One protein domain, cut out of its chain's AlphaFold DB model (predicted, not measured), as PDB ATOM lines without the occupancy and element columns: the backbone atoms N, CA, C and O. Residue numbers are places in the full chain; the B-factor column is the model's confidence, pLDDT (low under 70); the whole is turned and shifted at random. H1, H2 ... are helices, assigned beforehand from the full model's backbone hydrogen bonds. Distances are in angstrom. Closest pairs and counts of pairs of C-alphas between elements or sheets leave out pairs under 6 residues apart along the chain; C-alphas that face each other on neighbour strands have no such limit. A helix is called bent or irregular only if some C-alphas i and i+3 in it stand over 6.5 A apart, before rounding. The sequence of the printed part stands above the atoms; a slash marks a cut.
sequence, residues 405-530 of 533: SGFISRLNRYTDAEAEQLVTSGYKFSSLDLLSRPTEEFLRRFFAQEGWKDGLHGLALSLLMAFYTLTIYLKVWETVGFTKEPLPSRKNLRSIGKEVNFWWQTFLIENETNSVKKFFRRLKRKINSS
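What this domain is: This is residues 405 to 530 of the 533 residues of a protein of Microgenomates bacterium 39_6 (UniProt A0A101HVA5). Four helices lie roughly side by side in a single loose layer, in the spatial order H4, H2, H5, H6, and H1 crosses the last half of H4 slantwise at one side of the layer. The short H3 sits at the turn between H2 and H4, and H6 folds back along H5 as a helical hairpin at the other side. The printed part has 126 residues, with six named helices, H1 to H6 in that order along the chain, and no named strand; the class is all helix. The whole is loose, with a radius of gyration of the C-alphas of 17.4 A, and the C-alphas span 54 by 36 by 20 A.

Where its parts are: H1, residues 405 to 424, begins at C-alpha 405 at (-38.720, 25.655, 33.525), is 29.3 A long and has a kink of 27 degrees near residue 413. H2, residues 433 to 448, is 19.9 A long; it is neither bent nor irregular, but only just: C-alphas 434 and 437 are 6.3 A apart. H3 is residues 451 to 454. H4, residues 456 to 479, is the longest helix, at 34.5 A, and ends at C-alpha 479 at (-16.952, 14.061, 29.086). H5, residues 490 to 510, is 30.3 A long. H6, residues 515 to 529, is 20.9 A long and ends at C-alpha 529 at (-7.048, 48.077, 37.582).

How they stand to each other: H4 is the hub and touches H1, H2 and H3. H1 touches H4, which meets it with residues 468 to 479 alone; they run the same way at a steep tilt of 41 degrees, and the closest C-alphas, of Thr 415 and Ile 472, are 5.0 A apart. H2 and H4 touch at a shallow tilt of 23 degrees, opposite ways, with the C-alphas of Pro 438 and Ala 466 closest at 4.3 A. H3 touches H4 at residues 458 to 462 alone, the closest C-alphas being those of Gly 451 and Gly 458, 4.5 A apart. H2 and H5 touch at a shallow tilt of 7 degrees, the same way, with the C-alphas of Phe 447 and Trp 503 closest at 6.5 A. H5 and H6 form a helical hairpin at a shallow tilt of 20 degrees, opposite ways, and the closest C-alphas, of Ile 509 and Lys 518, are 5.3 A apart. Among the pairs that are apart are H1 and H5, H4 and H5, and H2 and H6. In H4, H5 and H6 every O i to N i+4 pair is within hydrogen-bond range; in H1 it is 14 of 16, in H2 11 of 12, and H3 is too short for such a pair.

The domain as a whole: The two C-alphas farthest apart, of Gly 481 and Val 516, are 54.2 A apart. The printed part has no cut. No link is long: those from H2 to H3, H3 to H4 and H5 to H6 are tight, and those from H1 to H2 and H4 to H5 are short. The mean pLDDT of the printed part is 89.4, and residues 528 to 530 are under 70.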
ATOM      1  N   SER A 405     -38.743  27.092  33.832       94.56
ATOM      2  CA  SER A 405     -38.720  25.655  33.525       94.56
ATOM      3  C   SER A 405     -38.451  25.383  32.040       94.56
ATOM      4  O   SER A 405     -37.647  24.514  31.703       94.56
ATOM      5  N   GLY A 406     -39.062  26.166  31.143       90.88
ATOM      6  CA  GLY A 406     -38.802  26.082  29.704       90.88
ATOM      7  C   GLY A 406     -37.367  26.466  29.336       90.88
ATOM      8  O   GLY A 406     -36.754  25.816  28.488       90.88
ATOM      9  N   PHE A 407     -36.806  27.478  30.005       94.50
ATOM     10  CA  PHE A 407     -35.396  27.844  29.854       94.50
ATOM     11  C   PHE A 407     -34.469  26.693  30.266       94.50
ATOM     12  O   PHE A 407     -33.617  26.294  29.478       94.50
ATOM     13  N   ILE A 408     -34.671  26.109  31.452       94.31
ATOM     14  CA  ILE A 408     -33.832  25.021  31.981       94.31
ATOM     15  C   ILE A 408     -33.915  23.756  31.111       94.31
ATOM     16  O   ILE A 408     -32.894  23.133  30.824       94.31
ATOM     17  N   SER A 409     -35.107  23.404  30.620       90.44
ATOM     18  CA  SER A 409     -35.275  22.267  29.704       90.44
ATOM     19  C   SER A 409     -34.471  22.447  28.410       90.44
ATOM     20  O   SER A 409     -33.778  21.529  27.968       90.44
ATOM     21  N   ARG A 410     -34.512  23.651  27.817       88.81
ATOM     22  CA  ARG A 410     -33.720  23.979  26.623       88.81
ATOM     23  C   ARG A 410     -32.221  23.995  26.944       88.81
ATOM     24  O   ARG A 410     -31.455  23.426  26.171       88.81
ATOM     25  N   LEU A 411     -31.825  24.594  28.070       93.56
ATOM     26  CA  LEU A 411     -30.441  24.653  28.550       93.56
ATOM     27  C   LEU A 411     -29.798  23.272  28.544       93.56
ATOM     28  O   LEU A 411     -28.732  23.124  27.955       93.56
ATOM     29  N   ASN A 412     -30.446  22.253  29.119       91.00
ATOM     30  CA  ASN A 412     -29.843  20.923  29.196       91.00
ATOM     31  C   ASN A 412     -29.412  20.414  27.808       91.00
ATOM     32  O   ASN A 412     -28.242  20.124  27.597       91.00
ATOM     33  N   ARG A 413     -30.326  20.461  26.836       85.44
ATOM     34  CA  ARG A 413     -30.072  20.007  25.464       85.44
ATOM     35  C   ARG A 413     -28.997  20.815  24.730       85.44
ATOM     36  O   ARG A 413     -28.213  20.241  23.987       85.44
ATOM     37  N   TYR A 414     -28.990  22.143  24.866       86.88
ATOM     38  CA  TYR A 414     -27.997  22.969  24.161       86.88
ATOM     39  C   TYR A 414     -26.599  22.827  24.772       86.88
ATOM     40  O   TYR A 414     -25.618  22.737  24.042       86.88
ATOM     41  N   THR A 415     -26.520  22.740  26.101       94.81
ATOM     42  CA  THR A 415     -25.242  22.561  26.803       94.81
ATOM     43  C   THR A 415     -24.588  21.206  26.528       94.81
ATOM     44  O   THR A 415     -23.364  21.157  26.513       94.81
ATOM     45  N   ASP A 416     -25.362  20.146  26.246       90.69
ATOM     46  CA  ASP A 416     -24.813  18.862  25.772       90.69
ATOM     47  C   ASP A 416     -24.031  19.049  24.462       90.69
ATOM     48  O   ASP A 416     -22.849  18.718  24.377       90.69
ATOM     49  N   ALA A 417     -24.672  19.659  23.460       86.25
ATOM     50  CA  ALA A 417     -24.074  19.865  22.142       86.25
ATOM     51  C   ALA A 417     -22.852  20.804  22.180       86.25
ATOM     52  O   ALA A 417     -21.860  20.567  21.492       86.25
ATOM     53  N   GLU A 418     -22.900  21.873  22.983       90.25
ATOM     54  CA  GLU A 418     -21.762  22.791  23.133       90.25
ATOM     55  C   GLU A 418     -20.576  22.143  23.860       90.25
ATOM     56  O   GLU A 418     -19.425  22.367  23.477       90.25
ATOM     57  N   ALA A 419     -20.831  21.314  24.878       93.06
ATOM     58  CA  ALA A 419     -19.776  20.583  25.573       93.06
ATOM     59  C   ALA A 419     -19.073  19.585  24.636       93.06
ATOM     60  O   ALA A 419     -17.841  19.585  24.556       93.06
ATOM     61  N   GLU A 420     -19.838  18.808  23.864       90.19
ATOM     62  CA  GLU A 420     -19.306  17.885  22.852       90.19
ATOM     63  C   GLU A 420     -18.443  18.618  21.812       90.19
ATOM     64  O   GLU A 420     -17.351  18.164  21.452       90.19
ATOM     65  N   GLN A 421     -18.887  19.797  21.366       86.69
ATOM     66  CA  GLN A 421     -18.132  20.615  20.422       86.69
ATOM     67  C   GLN A 421     -16.798  21.091  21.004       86.69
ATOM     68  O   GLN A 421     -15.774  21.022  20.319       86.69
ATOM     69  N   LEU A 422     -16.791  21.579  22.249       90.25
ATOM     70  CA  LEU A 422     -15.565  22.024  22.908       90.25
ATOM     71  C   LEU A 422     -14.552  20.880  22.994       90.25
ATOM     72  O   LEU A 422     -13.401  21.057  22.587       90.25
ATOM     73  N   VAL A 423     -14.989  19.697  23.425       90.56
ATOM     74  CA  VAL A 423     -14.132  18.504  23.502       90.56
ATOM     75  C   VAL A 423     -13.597  18.122  22.121       90.56
ATOM     76  O   VAL A 423     -12.386  17.975  21.951       90.56
ATOM     77  N   THR A 424     -14.462  18.061  21.106       88.69
ATOM     78  CA  THR A 424     -14.079  17.714  19.723       88.69
ATOM     79  C   THR A 424     -13.103  18.729  19.118       88.69
ATOM     80  O   THR A 424     -12.240  18.373  18.319       88.69
ATOM     81  N   SER A 425     -13.185  19.998  19.525       87.56
ATOM     82  CA  SER A 425     -12.248  21.049  19.107       87.56
ATOM     83  C   SER A 425     -10.879  20.992  19.804       87.56
ATOM     84  O   SER A 425     -10.011  21.816  19.516       87.56
ATOM     85  N   GLY A 426     -10.670  20.034  20.714       90.56
ATOM     86  CA  GLY A 426      -9.434  19.883  21.479       90.56
ATOM     87  C   GLY A 426      -9.319  20.838  22.670       90.56
ATOM     88  O   GLY A 426      -8.206  21.109  23.131       90.56
ATOM     89  N   TYR A 427     -10.443  21.372  23.166       93.12
ATOM     90  CA  TYR A 427     -10.447  22.229  24.349       93.12
ATOM     91  C   TYR A 427      -9.920  21.469  25.574       93.12
ATOM     92  O   TYR A 427     -10.325  20.340  25.844       93.12
ATOM     93  N   LYS A 428      -9.038  22.110  26.346       91.25
ATOM     94  CA  LYS A 428      -8.497  21.552  27.591       91.25
ATOM     95  C   LYS A 428      -9.216  22.163  28.783       91.25
ATOM     96  O   LYS A 428      -9.098  23.363  29.023       91.25
ATOM     97  N   PHE A 429      -9.943  21.325  29.512       93.94
ATOM     98  CA  PHE A 429     -10.646  21.720  30.726       93.94
ATOM     99  C   PHE A 429      -9.684  22.214  31.816       93.94
ATOM    100  O   PHE A 429      -8.581  21.694  31.967       93.94
ATOM    101  N   SER A 430     -10.126  23.201  32.598       93.38
ATOM    102  CA  SER A 430      -9.474  23.631  33.833       93.38
ATOM    103  C   SER A 430     -10.516  23.863  34.924       93.38
ATOM    104  O   SER A 430     -11.546  24.483  34.674       93.38
ATOM    105  N   SER A 431     -10.220  23.485  36.172       93.69
ATOM    106  CA  SER A 431     -11.096  23.780  37.322       93.69
ATOM    107  C   SER A 431     -11.391  25.275  37.508       93.69
ATOM    108  O   SER A 431     -12.413  25.643  38.087       93.69
ATOM    109  N   LEU A 432     -10.514  26.156  37.006       93.81
ATOM    110  CA  LEU A 432     -10.742  27.599  37.008       93.81
ATOM    111  C   LEU A 432     -11.943  27.988  36.135       93.81
ATOM    112  O   LEU A 432     -12.635  28.940  36.496       93.81
ATOM    113  N   ASP A 433     -12.222  27.253  35.053       93.50
ATOM    114  CA  ASP A 433     -13.331  27.548  34.141       93.50
ATOM    115  C   ASP A 433     -14.685  27.545  34.860       93.50
ATOM    116  O   ASP A 433     -15.542  28.371  34.557       93.50
ATOM    117  N   LEU A 434     -14.848  26.690  35.877       95.50
ATOM    118  CA  LEU A 434     -16.074  26.602  36.678       95.50
ATOM    119  C   LEU A 434     -16.372  27.878  37.480       95.50
ATOM    120  O   LEU A 434     -17.505  28.085  37.903       95.50
ATOM    121  N   LEU A 435     -15.377  28.743  37.694       94.56
ATOM    122  CA  LEU A 435     -15.553  30.024  38.380       94.56
ATOM    123  C   LEU A 435     -15.406  31.209  37.429       94.56
ATOM    124  O   LEU A 435     -16.223  32.129  37.471       94.56
ATOM    125  N   SER A 436     -14.370  31.217  36.590       92.75
ATOM    126  CA  SER A 436     -14.065  32.362  35.731       92.75
ATOM    127  C   SER A 436     -15.117  32.551  34.641       92.75
ATOM    128  O   SER A 436     -15.619  33.659  34.494       92.75
ATOM    129  N   ARG A 437     -15.508  31.484  33.936       94.94
ATOM    130  CA  ARG A 437     -16.414  31.546  32.777       94.94
ATOM    131  C   ARG A 437     -17.832  32.003  33.128       94.94
ATOM    132  O   ARG A 437     -18.296  32.956  32.505       94.94
ATOM    133  N   PRO A 438     -18.529  31.414  34.122       97.12
ATOM    134  CA  PRO A 438     -19.854  31.901  34.496       97.12
ATOM    135  C   PRO A 438     -19.804  33.313  35.097       97.12
ATOM    136  O   PRO A 438     -20.721  34.103  34.873       97.12
ATOM    137  N   THR A 439     -18.728  33.668  35.812       95.44
ATOM    138  CA  THR A 439     -18.558  35.034  36.333       95.44
ATOM    139  C   THR A 439     -18.370  36.037  35.197       95.44
ATOM    140  O   THR A 439     -19.034  37.070  35.187       95.44
ATOM    141  N   GLU A 440     -17.507  35.736  34.227       91.62
ATOM    142  CA  GLU A 440     -17.300  36.558  33.033       91.62
ATOM    143  C   GLU A 440     -18.619  36.752  32.275       91.62
ATOM    144  O   GLU A 440     -18.973  37.886  31.951       91.62
ATOM    145  N   GLU A 441     -19.393  35.682  32.072       94.25
ATOM    146  CA  GLU A 441     -20.685  35.750  31.385       94.25
ATOM    147  C   GLU A 441     -21.689  36.640  32.127       94.25
ATOM    148  O   GLU A 441     -22.331  37.501  31.512       94.25
ATOM    149  N   PHE A 442     -21.788  36.493  33.453       96.75
ATOM    150  CA  PHE A 442     -22.634  37.351  34.278       96.75
ATOM    151  C   PHE A 442     -22.220  38.821  34.166       96.75
ATOM    152  O   PHE A 442     -23.056  39.682  33.889       96.75
ATOM    153  N   LEU A 443     -20.932  39.122  34.366       91.12
ATOM    154  CA  LEU A 443     -20.428  40.494  34.361       91.12
ATOM    155  C   LEU A 443     -20.596  41.143  32.984       91.12
ATOM    156  O   LEU A 443     -21.023  42.296  32.886       91.12
ATOM    157  N   ARG A 444     -20.324  40.385  31.919       92.62
ATOM    158  CA  ARG A 444     -20.521  40.809  30.533       92.62
ATOM    159  C   ARG A 444     -21.982  41.147  30.263       92.62
ATOM    160  O   ARG A 444     -22.258  42.227  29.753       92.62
ATOM    161  N   ARG A 445     -22.928  40.271  30.605       93.12
ATOM    162  CA  ARG A 445     -24.351  40.515  30.317       93.12
ATOM    163  C   ARG A 445     -24.956  41.591  31.202       93.12
ATOM    164  O   ARG A 445     -25.611  42.506  30.705       93.12
ATOM    165  N   PHE A 446     -24.727  41.498  32.507       95.81
ATOM    166  CA  PHE A 446     -25.382  42.380  33.457       95.81
ATOM    167  C   PHE A 446     -24.802  43.789  33.412       95.81
ATOM    168  O   PHE A 446     -25.573  44.743  33.385       95.81
ATOM    169  N   PHE A 447     -23.471  43.931  33.355       89.31
ATOM    170  CA  PHE A 447     -22.811  45.238  33.352       89.31
ATOM    171  C   PHE A 447     -22.426  45.704  31.947       89.31
ATOM    172  O   PHE A 447     -22.919  46.742  31.515       89.31
ATOM    173  N   ALA A 448     -21.588  44.954  31.220       84.25
ATOM    174  CA  ALA A 448     -21.037  45.420  29.937       84.25
ATOM    175  C   ALA A 448     -22.109  45.616  28.855       84.25
ATOM    176  O   ALA A 448     -22.028  46.536  28.049       84.25
ATOM    177  N   GLN A 449     -23.114  44.744  28.845       89.00
ATOM    178  CA  GLN A 449     -24.269  44.809  27.954       89.00
ATOM    179  C   GLN A 449     -25.481  45.448  28.634       89.00
ATOM    180  O   GLN A 449     -26.600  45.282  28.157       89.00
ATOM    181  N   GLU A 450     -25.255  46.160  29.742       93.06
ATOM    182  CA  GLU A 450     -26.235  46.991  30.442       93.06
ATOM    183  C   GLU A 450     -27.512  46.258  30.880       93.06
ATOM    184  O   GLU A 450     -28.562  46.881  31.028       93.06
ATOM    185  N   GLY A 451     -27.448  44.941  31.115       94.75
ATOM    186  CA  GLY A 451     -28.589  44.144  31.576       94.75
ATOM    187  C   GLY A 451     -29.292  44.730  32.802       94.75
ATOM    188  O   GLY A 451     -30.508  44.628  32.920       94.75
ATOM    189  N   TRP A 452     -28.571  45.426  33.682       94.50
ATOM    190  CA  TRP A 452     -29.154  46.131  34.829       94.50
ATOM    191  C   TRP A 452     -30.269  47.133  34.464       94.50
ATOM    192  O   TRP A 452     -31.156  47.363  35.287       94.50
ATOM    193  N   LYS A 453     -30.286  47.687  33.242       94.50
ATOM    194  CA  LYS A 453     -31.348  48.593  32.761       94.50
ATOM    195  C   LYS A 453     -32.689  47.885  32.536       94.50
ATOM    196  O   LYS A 453     -33.736  48.519  32.642       94.50
ATOM    197  N   ASP A 454     -32.679  46.567  32.317       96.06
ATOM    198  CA  ASP A 454     -33.893  45.739  32.258       96.06
ATOM    199  C   ASP A 454     -34.400  45.331  33.664       96.06
ATOM    200  O   ASP A 454     -35.386  44.599  33.798       96.06
ATOM    201  N   GLY A 455     -33.755  45.808  34.737       95.31
ATOM    202  CA  GLY A 455     -34.143  45.549  36.123       95.31
ATOM    203  C   GLY A 455     -34.022  44.071  36.501       95.31
ATOM    204  O   GLY A 455     -33.027  43.411  36.192       95.31
ATOM    205  N   LEU A 456     -35.048  43.536  37.175       96.56
ATOM    206  CA  LEU A 456     -35.052  42.141  37.627       96.56
ATOM    207  C   LEU A 456     -34.952  41.146  36.461       96.56
ATOM    208  O   LEU A 456     -34.258  40.141  36.597       96.56
ATOM    209  N   HIS A 457     -35.574  41.434  35.309       97.19
ATOM    210  CA  HIS A 457     -35.451  40.594  34.111       97.19
ATOM    211  C   HIS A 457     -33.994  40.485  33.662       97.19
ATOM    212  O   HIS A 457     -33.505  39.384  33.424       97.19
ATOM    213  N   GLY A 458     -33.277  41.606  33.606       96.94
ATOM    214  CA  GLY A 458     -31.872  41.615  33.213       96.94
ATOM    215  C   GLY A 458     -30.957  40.901  34.207       96.94
ATOM    216  O   GLY A 458     -30.061  40.165  33.789       96.94
ATOM    217  N   LEU A 459     -31.210  41.048  35.514       97.31
ATOM    218  CA  LEU A 459     -30.484  40.303  36.549       97.31
ATOM    219  C   LEU A 459     -30.731  38.795  36.426       97.31
ATOM    220  O   LEU A 459     -29.778  38.021  36.334       97.31
ATOM    221  N   ALA A 460     -32.002  38.386  36.383       98.00
ATOM    222  CA  ALA A 460     -32.397  36.984  36.303       98.00
ATOM    223  C   ALA A 460     -31.829  36.311  35.047       98.00
ATOM    224  O   ALA A 460     -31.244  35.235  35.140       98.00
ATOM    225  N   LEU A 461     -31.925  36.959  33.882       97.88
ATOM    226  CA  LEU A 461     -31.396  36.411  32.632       97.88
ATOM    227  C   LEU A 461     -29.869  36.354  32.614       97.88
ATOM    228  O   LEU A 461     -29.308  35.399  32.085       97.88
ATOM    229  N   SER A 462     -29.185  37.323  33.224       98.06
ATOM    230  CA  SER A 462     -27.722  37.277  33.338       98.06
ATOM    231  C   SER A 462     -27.265  36.122  34.234       98.06
ATOM    232  O   SER A 462     -26.301  35.438  33.896       98.06
ATOM    233  N   LEU A 463     -27.974  35.856  35.337       98.31
ATOM    234  CA  LEU A 463     -27.701  34.713  36.218       98.31
ATOM    235  C   LEU A 463     -28.024  33.374  35.548       98.31
ATOM    236  O   LEU A 463     -27.233  32.441  35.641       98.31
ATOM    237  N   LEU A 464     -29.149  33.282  34.837       97.88
ATOM    238  CA  LEU A 464     -29.520  32.084  34.082       97.88
ATOM    239  C   LEU A 464     -28.499  31.763  32.985       97.88
ATOM    240  O   LEU A 464     -28.170  30.598  32.782       97.88
ATOM    241  N   MET A 465     -27.955  32.779  32.312       97.56
ATOM    242  CA  MET A 465     -26.887  32.586  31.328       97.56
ATOM    243  C   MET A 465     -25.542  32.236  31.974       97.56
ATOM    244  O   MET A 465     -24.811  31.416  31.432       97.56
ATOM    245  N   ALA A 466     -25.226  32.773  33.152       97.94
ATOM    246  CA  ALA A 466     -24.060  32.322  33.912       97.94
ATOM    247  C   ALA A 466     -24.196  30.849  34.324       97.94
ATOM    248  O   ALA A 466     -23.251  30.076  34.182       97.94
ATOM    249  N   PHE A 467     -25.387  30.434  34.765       98.25
ATOM    250  CA  PHE A 467     -25.683  29.035  35.065       98.25
ATOM    251  C   PHE A 467     -25.574  28.150  33.816       98.25
ATOM    252  O   PHE A 467     -24.931  27.108  33.874       98.25
ATOM    253  N   TYR A 468     -26.101  28.602  32.673       97.31
ATOM    254  CA  TYR A 468     -25.917  27.952  31.372       97.31
ATOM    255  C   TYR A 468     -24.435  27.703  31.063       97.31
ATOM    256  O   TYR A 468     -24.042  26.571  30.784       97.31
ATOM    257  N   THR A 469     -23.594  28.735  31.187       97.12
ATOM    258  CA  THR A 469     -22.147  28.621  30.971       97.12
ATOM    259  C   THR A 469     -21.497  27.651  31.952       97.12
ATOM    260  O   THR A 469     -20.707  26.811  31.531       97.12
ATOM    261  N   LEU A 470     -21.843  27.710  33.240       98.12
ATOM    262  CA  LEU A 470     -21.346  26.755  34.234       98.12
ATOM    263  C   LEU A 470     -21.675  25.308  33.834       98.12
ATOM    264  O   LEU A 470     -20.797  24.448  33.881       98.12
ATOM    265  N   THR A 471     -22.914  25.045  33.411       98.06
ATOM    266  CA  THR A 471     -23.350  23.706  32.997       98.06
ATOM    267  C   THR A 471     -22.545  23.176  31.810       98.06
ATOM    268  O   THR A 471     -22.190  22.002  31.829       98.06
ATOM    269  N   ILE A 472     -22.186  24.013  30.827       97.12
ATOM    270  CA  ILE A 472     -21.314  23.593  29.710       97.12
ATOM    271  C   ILE A 472     -19.995  23.040  30.241       97.12
ATOM    272  O   ILE A 472     -19.611  21.925  29.906       97.12
ATOM    273  N   TYR A 473     -19.299  23.800  31.087       97.25
ATOM    274  CA  TYR A 473     -17.976  23.396  31.566       97.25
ATOM    275  C   TYR A 473     -18.030  22.202  32.524       97.25
ATOM    276  O   TYR A 473     -17.106  21.391  32.523       97.25
ATOM    277  N   LEU A 474     -19.117  22.041  33.285       97.56
ATOM    278  CA  LEU A 474     -19.358  20.815  34.053       97.56
ATOM    279  C   LEU A 474     -19.528  19.594  33.137       97.56
ATOM    280  O   LEU A 474     -18.947  18.552  33.421       97.56
ATOM    281  N   LYS A 475     -20.245  19.730  32.018       97.56
ATOM    282  CA  LYS A 475     -20.409  18.651  31.027       97.56
ATOM    283  C   LYS A 475     -19.132  18.355  30.241       97.56
ATOM    284  O   LYS A 475     -18.859  17.206  29.902       97.56
ATOM    285  N   VAL A 476     -18.291  19.361  29.995       96.69
ATOM    286  CA  VAL A 476     -16.937  19.137  29.462       96.69
ATOM    287  C   VAL A 476     -16.119  18.298  30.447       96.69
ATOM    288  O   VAL A 476     -15.478  17.336  30.032       96.69
ATOM    289  N   TRP A 477     -16.167  18.624  31.744       96.88
ATOM    290  CA  TRP A 477     -15.482  17.859  32.790       96.88
ATOM    291  C   TRP A 477     -16.001  16.416  32.906       96.88
ATOM    292  O   TRP A 477     -15.207  15.484  33.024       96.88
ATOM    293  N   GLU A 478     -17.317  16.226  32.805       96.25
ATOM    294  CA  GLU A 478     -17.965  14.911  32.707       96.25
ATOM    295  C   GLU A 478     -17.444  14.107  31.512       96.25
ATOM    296  O   GLU A 478     -17.012  12.966  31.676       96.25
ATOM    297  N   THR A 479     -17.389  14.720  30.327       93.88
ATOM    298  CA  THR A 479     -16.952  14.061  29.086       93.88
ATOM    299  C   THR A 479     -15.493  13.597  29.149       93.88
ATOM    300  O   THR A 479     -15.143  12.573  28.568       93.88
ATOM    301  N   VAL A 480     -14.631  14.312  29.883       91.69
ATOM    302  CA  VAL A 480     -13.231  13.901  30.110       91.69
ATOM    303  C   VAL A 480     -13.064  12.940  31.296       91.69
ATOM    304  O   VAL A 480     -11.941  12.676  31.717       91.69
ATOM    305  N   GLY A 481     -14.159  12.396  31.837       94.12
ATOM    306  CA  GLY A 481     -14.136  11.373  32.883       94.12
ATOM    307  C   GLY A 481     -13.916  11.923  34.291       94.12
ATOM    308  O   GLY A 481     -13.304  11.247  35.115       94.12
ATOM    309  N   PHE A 482     -14.375  13.149  34.565       95.38
ATOM    310  CA  PHE A 482     -14.210  13.822  35.857       95.38
ATOM    311  C   PHE A 482     -12.752  13.836  36.338       95.38
ATOM    312  O   PHE A 482     -12.444  13.487  37.481       95.38
ATOM    313  N   THR A 483     -11.832  14.239  35.455       90.81
ATOM    314  CA  THR A 483     -10.397  14.278  35.760       90.81
ATOM    315  C   THR A 483     -10.099  15.038  37.053       90.81
ATOM    316  O   THR A 483     -10.710  16.064  37.368       90.81
ATOM    317  N   LYS A 484      -9.130  14.538  37.826       91.25
ATOM    318  CA  LYS A 484      -8.708  15.182  39.070       91.25
ATOM    319  C   LYS A 484      -7.924  16.458  38.761       91.25
ATOM    320  O   LYS A 484      -6.757  16.397  38.392       91.25
ATOM    321  N   GLU A 485      -8.554  17.601  38.993       90.31
ATOM    322  CA  GLU A 485      -7.953  18.928  38.851       90.31
ATOM    323  C   GLU A 485      -7.692  19.566  40.228       90.31
ATOM    324  O   GLU A 485      -8.477  19.371  41.163       90.31
ATOM    325  N   PRO A 486      -6.619  20.358  40.401       91.38
ATOM    326  CA  PRO A 486      -6.429  21.138  41.618       91.38
ATOM    327  C   PRO A 486      -7.509  22.217  41.728       91.38
ATOM    328  O   PRO A 486      -7.931  22.793  40.726       91.38
ATOM    329  N   LEU A 487      -7.929  22.558  42.948       92.31
ATOM    330  CA  LEU A 487      -8.839  23.688  43.147       92.31
ATOM    331  C   LEU A 487      -8.179  25.015  42.722       92.31
ATOM    332  O   LEU A 487      -6.962  25.180  42.874       92.31
ATOM    333  N   PRO A 488      -8.961  25.999  42.234       91.31
ATOM    334  CA  PRO A 488      -8.437  27.311  41.875       91.31
ATOM    335  C   PRO A 488      -7.654  27.965  43.020       91.31
ATOM    336  O   PRO A 488      -8.124  28.067  44.153       91.31
ATOM    337  N   SER A 489      -6.451  28.460  42.716       91.81
ATOM    338  CA  SER A 489      -5.586  29.077  43.725       91.81
ATOM    339  C   SER A 489      -6.173  30.383  44.287       91.81
ATOM    340  O   SER A 489      -6.958  31.079  43.636       91.81
ATOM    341  N   ARG A 490      -5.687  30.822  45.456       90.19
ATOM    342  CA  ARG A 490      -6.020  32.148  46.017       90.19
ATOM    343  C   ARG A 490      -5.700  33.298  45.049       90.19
ATOM    344  O   ARG A 490      -6.386  34.319  45.067       90.19
ATOM    345  N   LYS A 491      -4.665  33.157  44.209       89.19
ATOM    346  CA  LYS A 491      -4.321  34.142  43.167       89.19
ATOM    347  C   LYS A 491      -5.429  34.220  42.114       89.19
ATOM    348  O   LYS A 491      -5.822  35.328  41.752       89.19
ATOM    349  N   ASN A 492      -5.970  33.074  41.702       89.31
ATOM    350  CA  ASN A 492      -7.065  32.986  40.737       89.31
ATOM    351  C   ASN A 492      -8.334  33.647  41.299       89.31
ATOM    352  O   ASN A 492      -8.888  34.545  40.668       89.31
ATOM    353  N   LEU A 493      -8.722  33.302  42.534       88.69
ATOM    354  CA  LEU A 493      -9.888  33.892  43.211       88.69
ATOM    355  C   LEU A 493      -9.758  35.413  43.380       88.69
ATOM    356  O   LEU A 493     -10.707  36.159  43.139       88.69
ATOM    357  N   ARG A 494      -8.562  35.904  43.738       88.25
ATOM    358  CA  ARG A 494      -8.285  37.349  43.802       88.25
ATOM    359  C   ARG A 494      -8.429  38.026  42.440       88.25
ATOM    360  O   ARG A 494      -8.847  39.178  42.401       88.25
ATOM    361  N   SER A 495      -8.062  37.355  41.349       86.00
ATOM    362  CA  SER A 495      -8.220  37.898  39.995       86.00
ATOM    363  C   SER A 495      -9.695  38.081  39.640       86.00
ATOM    364  O   SER A 495     -10.088  39.177  39.248       86.00
ATOM    365  N   ILE A 496     -10.517  37.058  39.886       88.56
ATOM    366  CA  ILE A 496     -11.972  37.116  39.671       88.56
ATOM    367  C   ILE A 496     -12.591  38.231  40.527       88.56
ATOM    368  O   ILE A 496     -13.320  39.082  40.022       88.56
ATOM    369  N   GLY A 497     -12.234  38.313  41.813       87.88
ATOM    370  CA  GLY A 497     -12.737  39.363  42.704       87.88
ATOM    371  C   GLY A 497     -12.370  40.784  42.255       87.88
ATOM    372  O   GLY A 497     -13.175  41.707  42.397       87.88
ATOM    373  N   LYS A 498     -11.182  40.981  41.666       87.50
ATOM    374  CA  LYS A 498     -10.801  42.274  41.072       87.50
ATOM    375  C   LYS A 498     -11.687  42.638  39.889       87.50
ATOM    376  O   LYS A 498     -12.044  43.805  39.755       87.50
ATOM    377  N   GLU A 499     -12.024  41.668  39.050       84.88
ATOM    378  CA  GLU A 499     -12.878  41.880  37.885       84.88
ATOM    379  C   GLU A 499     -14.315  42.228  38.284       84.88
ATOM    380  O   GLU A 499     -14.857  43.228  37.812       84.88
ATOM    381  N   VAL A 500     -14.882  41.491  39.242       88.19
ATOM    382  CA  VAL A 500     -16.192  41.807  39.833       88.19
ATOM    383  C   VAL A 500     -16.197  43.229  40.393       88.19
ATOM    384  O   VAL A 500     -17.073  44.030  40.069       88.19
ATOM    385  N   ASN A 501     -15.188  43.586  41.192       87.06
ATOM    386  CA  ASN A 501     -15.094  44.925  41.764       87.06
ATOM    387  C   ASN A 501     -14.910  46.003  40.682       87.06
ATOM    388  O   ASN A 501     -15.489  47.080  40.791       87.06
ATOM    389  N   PHE A 502     -14.143  45.737  39.623       87.06
ATOM    390  CA  PHE A 502     -13.981  46.670  38.507       87.06
ATOM    391  C   PHE A 502     -15.324  47.003  37.841       87.06
ATOM    392  O   PHE A 502     -15.636  48.184  37.640       87.06
ATOM    393  N   TRP A 503     -16.122  45.982  37.528       83.44
ATOM    394  CA  TRP A 503     -17.438  46.162  36.917       83.44
ATOM    395  C   TRP A 503     -18.417  46.832  37.871       83.44
ATOM    396  O   TRP A 503     -19.094  47.779  37.478       83.44
ATOM    397  N   TRP A 504     -18.401  46.450  39.148       84.56
ATOM    398  CA  TRP A 504     -19.206  47.103  40.176       84.56
ATOM    399  C   TRP A 504     -18.881  48.595  40.313       84.56
ATOM    400  O   TRP A 504     -19.778  49.433  40.330       84.56
ATOM    401  N   GLN A 505     -17.596  48.967  40.344       81.50
ATOM    402  CA  GLN A 505     -17.215  50.382  40.358       81.50
ATOM    403  C   GLN A 505     -17.641  51.097  39.073       81.50
ATOM    404  O   GLN A 505     -18.071  52.242  39.146       81.50
ATOM    405  N   THR A 506     -17.538  50.448  37.911       81.69
ATOM    406  CA  THR A 506     -17.981  51.022  36.627       81.69
ATOM    407  C   THR A 506     -19.478  51.313  36.638       81.69
ATOM    408  O   THR A 506     -19.869  52.450  36.382       81.69
ATOM    409  N   PHE A 507     -20.288  50.351  37.071       83.56
ATOM    410  CA  PHE A 507     -21.725  50.517  37.261       83.56
ATOM    411  C   PHE A 507     -22.070  51.677  38.202       83.56
ATOM    412  O   PHE A 507     -22.905  52.523  37.874       83.56
ATOM    413  N   LEU A 508     -21.397  51.758  39.357       85.06
ATOM    414  CA  LEU A 508     -21.609  52.852  40.306       85.06
ATOM    415  C   LEU A 508     -21.203  54.208  39.715       85.06
ATOM    416  O   LEU A 508     -21.830  55.205  40.033       85.06
ATOM    417  N   ILE A 509     -20.169  54.278  38.872       82.00
ATOM    418  CA  ILE A 509     -19.751  55.521  38.195       82.00
ATOM    419  C   ILE A 509     -20.794  55.971  37.170       82.00
ATOM    420  O   ILE A 509     -21.044  57.170  37.040       82.00
ATOM    421  N   GLU A 510     -21.357  55.033  36.411       80.62
ATOM    422  CA  GLU A 510     -22.342  55.314  35.362       80.62
ATOM    423  C   GLU A 510     -23.665  55.815  35.943       80.62
ATOM    424  O   GLU A 510     -24.241  56.753  35.398       80.62
ATOM    425  N   ASN A 511     -24.074  55.274  37.094       78.56
ATOM    426  CA  ASN A 511     -25.313  55.643  37.785       78.56
ATOM    427  C   ASN A 511     -25.154  56.759  38.836       78.56
ATOM    428  O   ASN A 511     -26.133  57.173  39.452       78.56
ATOM    429  N   GLU A 512     -23.939  57.264  39.064       83.50
ATOM    430  CA  GLU A 512     -23.696  58.367  39.999       83.50
ATOM    431  C   GLU A 512     -23.939  59.720  39.315       83.50
ATOM    432  O   GLU A 512     -23.232  60.103  38.373       83.50
ATOM    433  N   THR A 513     -24.917  60.463  39.834       77.88
ATOM    434  CA  THR A 513     -25.261  61.822  39.391       77.88
ATOM    435  C   THR A 513     -24.345  62.883  40.010       77.88
ATOM    436  O   THR A 513     -24.151  63.944  39.421       77.88
ATOM    437  N   ASN A 514     -23.718  62.603  41.161       87.69
ATOM    438  CA  ASN A 514     -22.816  63.533  41.841       87.69
ATOM    439  C   ASN A 514     -21.372  63.459  41.299       87.69
ATOM    440  O   ASN A 514     -20.668  62.459  41.466       87.69
ATOM    441  N   SER A 515     -20.887  64.561  40.717       78.56
ATOM    442  CA  SER A 515     -19.563  64.657  40.079       78.56
ATOM    443  C   SER A 515     -18.376  64.353  41.005       78.56
ATOM    444  O   SER A 515     -17.397  63.746  40.562       78.56
ATOM    445  N   VAL A 516     -18.456  64.708  42.293       78.94
ATOM    446  CA  VAL A 516     -17.382  64.468  43.276       78.94
ATOM    447  C   VAL A 516     -17.318  62.988  43.646       78.94
ATOM    448  O   VAL A 516     -16.253  62.370  43.576       78.94
ATOM    449  N   LYS A 517     -18.464  62.364  43.946       76.88
ATOM    450  CA  LYS A 517     -18.531  60.911  44.184       76.88
ATOM    451  C   LYS A 517     -18.065  60.130  42.954       76.88
ATOM    452  O   LYS A 517     -17.315  59.161  43.083       76.88
ATOM    453  N   LYS A 518     -18.423  60.590  41.754       80.75
ATOM    454  CA  LYS A 518     -17.985  60.005  40.479       80.75
ATOM    455  C   LYS A 518     -16.462  60.055  40.312       80.75
ATOM    456  O   LYS A 518     -15.868  59.066  39.877       80.75
ATOM    457  N   PHE A 519     -15.814  61.154  40.707       80.12
ATOM    458  CA  PHE A 519     -14.353  61.292  40.713       80.12
ATOM    459  C   PHE A 519     -13.673  60.289  41.662       80.12
ATOM    460  O   PHE A 519     -12.801  59.531  41.229       80.12
ATOM    461  N   PHE A 520     -14.124  60.186  42.918       81.12
ATOM    462  CA  PHE A 520     -13.566  59.221  43.877       81.12
ATOM    463  C   PHE A 520     -13.760  57.763  43.438       81.12
ATOM    464  O   PHE A 520     -12.850  56.940  43.571       81.12
ATOM    465  N   ARG A 521     -14.912  57.428  42.844       80.62
ATOM    466  CA  ARG A 521     -15.157  56.086  42.290       80.62
ATOM    467  C   ARG A 521     -14.244  55.777  41.098       80.62
ATOM    468  O   ARG A 521     -13.720  54.666  41.012       80.62
ATOM    469  N   ARG A 522     -13.972  56.751  40.215       79.94
ATOM    470  CA  ARG A 522     -12.986  56.606  39.121       79.94
ATOM    471  C   ARG A 522     -11.582  56.328  39.660       79.94
ATOM    472  O   ARG A 522     -10.900  55.451  39.128       79.94
ATOM    473  N   LEU A 523     -11.180  57.012  40.732       77.88
ATOM    474  CA  LEU A 523      -9.899  56.779  41.403       77.88
ATOM    475  C   LEU A 523      -9.831  55.361  41.999       77.88
ATOM    476  O   LEU A 523      -8.884  54.621  41.730       77.88
ATOM    477  N   LYS A 524     -10.885  54.931  42.706       76.69
ATOM    478  CA  LYS A 524     -11.006  53.576  43.272       76.69
ATOM    479  C   LYS A 524     -10.970  52.487  42.194       76.69
ATOM    480  O   LYS A 524     -10.364  51.437  42.403       76.69
ATOM    481  N   ARG A 525     -11.569  52.726  41.024       80.69
ATOM    482  CA  ARG A 525     -11.484  51.819  39.867       80.69
ATOM    483  C   ARG A 525     -10.053  51.727  39.320       80.69
ATOM    484  O   ARG A 525      -9.579  50.618  39.096       80.69
ATOM    485  N   LYS A 526      -9.357  52.863  39.168       72.81
ATOM    486  CA  LYS A 526      -7.981  52.941  38.635       72.81
ATOM    487  C   LYS A 526      -6.960  52.225  39.528       72.81
ATOM    488  O   LYS A 526      -6.105  51.505  39.022       72.81
ATOM    489  N   ILE A 527      -7.091  52.365  40.850       70.94
ATOM    490  CA  ILE A 527      -6.250  51.663  41.838       70.94
ATOM    491  C   ILE A 527      -6.438  50.141  41.737       70.94
ATOM    492  O   ILE A 527      -5.480  49.378  41.836       70.94
ATOM    493  N   ASN A 528      -7.664  49.684  41.478       62.62
ATOM    494  CA  ASN A 528      -7.963  48.257  41.348       62.62
ATOM    495  C   ASN A 528      -7.591  47.669  39.973       62.62
ATOM    496  O   ASN A 528      -7.408  46.455  39.870       62.62
ATOM    497  N   SER A 529      -7.430  48.502  38.936       58.34
ATOM    498  CA  SER A 529      -7.048  48.077  37.582       58.34
ATOM    499  C   SER A 529      -5.537  48.115  37.297       58.34
ATOM    500  O   SER A 529      -5.110  47.523  36.310       58.34
ATOM    501  N   SER A 530      -4.703  48.764  38.125       44.44
ATOM    502  CA  SER A 530      -3.277  49.039  37.826       44.44
ATOM    503  C   SER A 530      -2.309  47.839  37.944       44.44
ATOM    504  O   SER A 530      -1.116  48.019  38.174       44.44
TER     505      SER A 530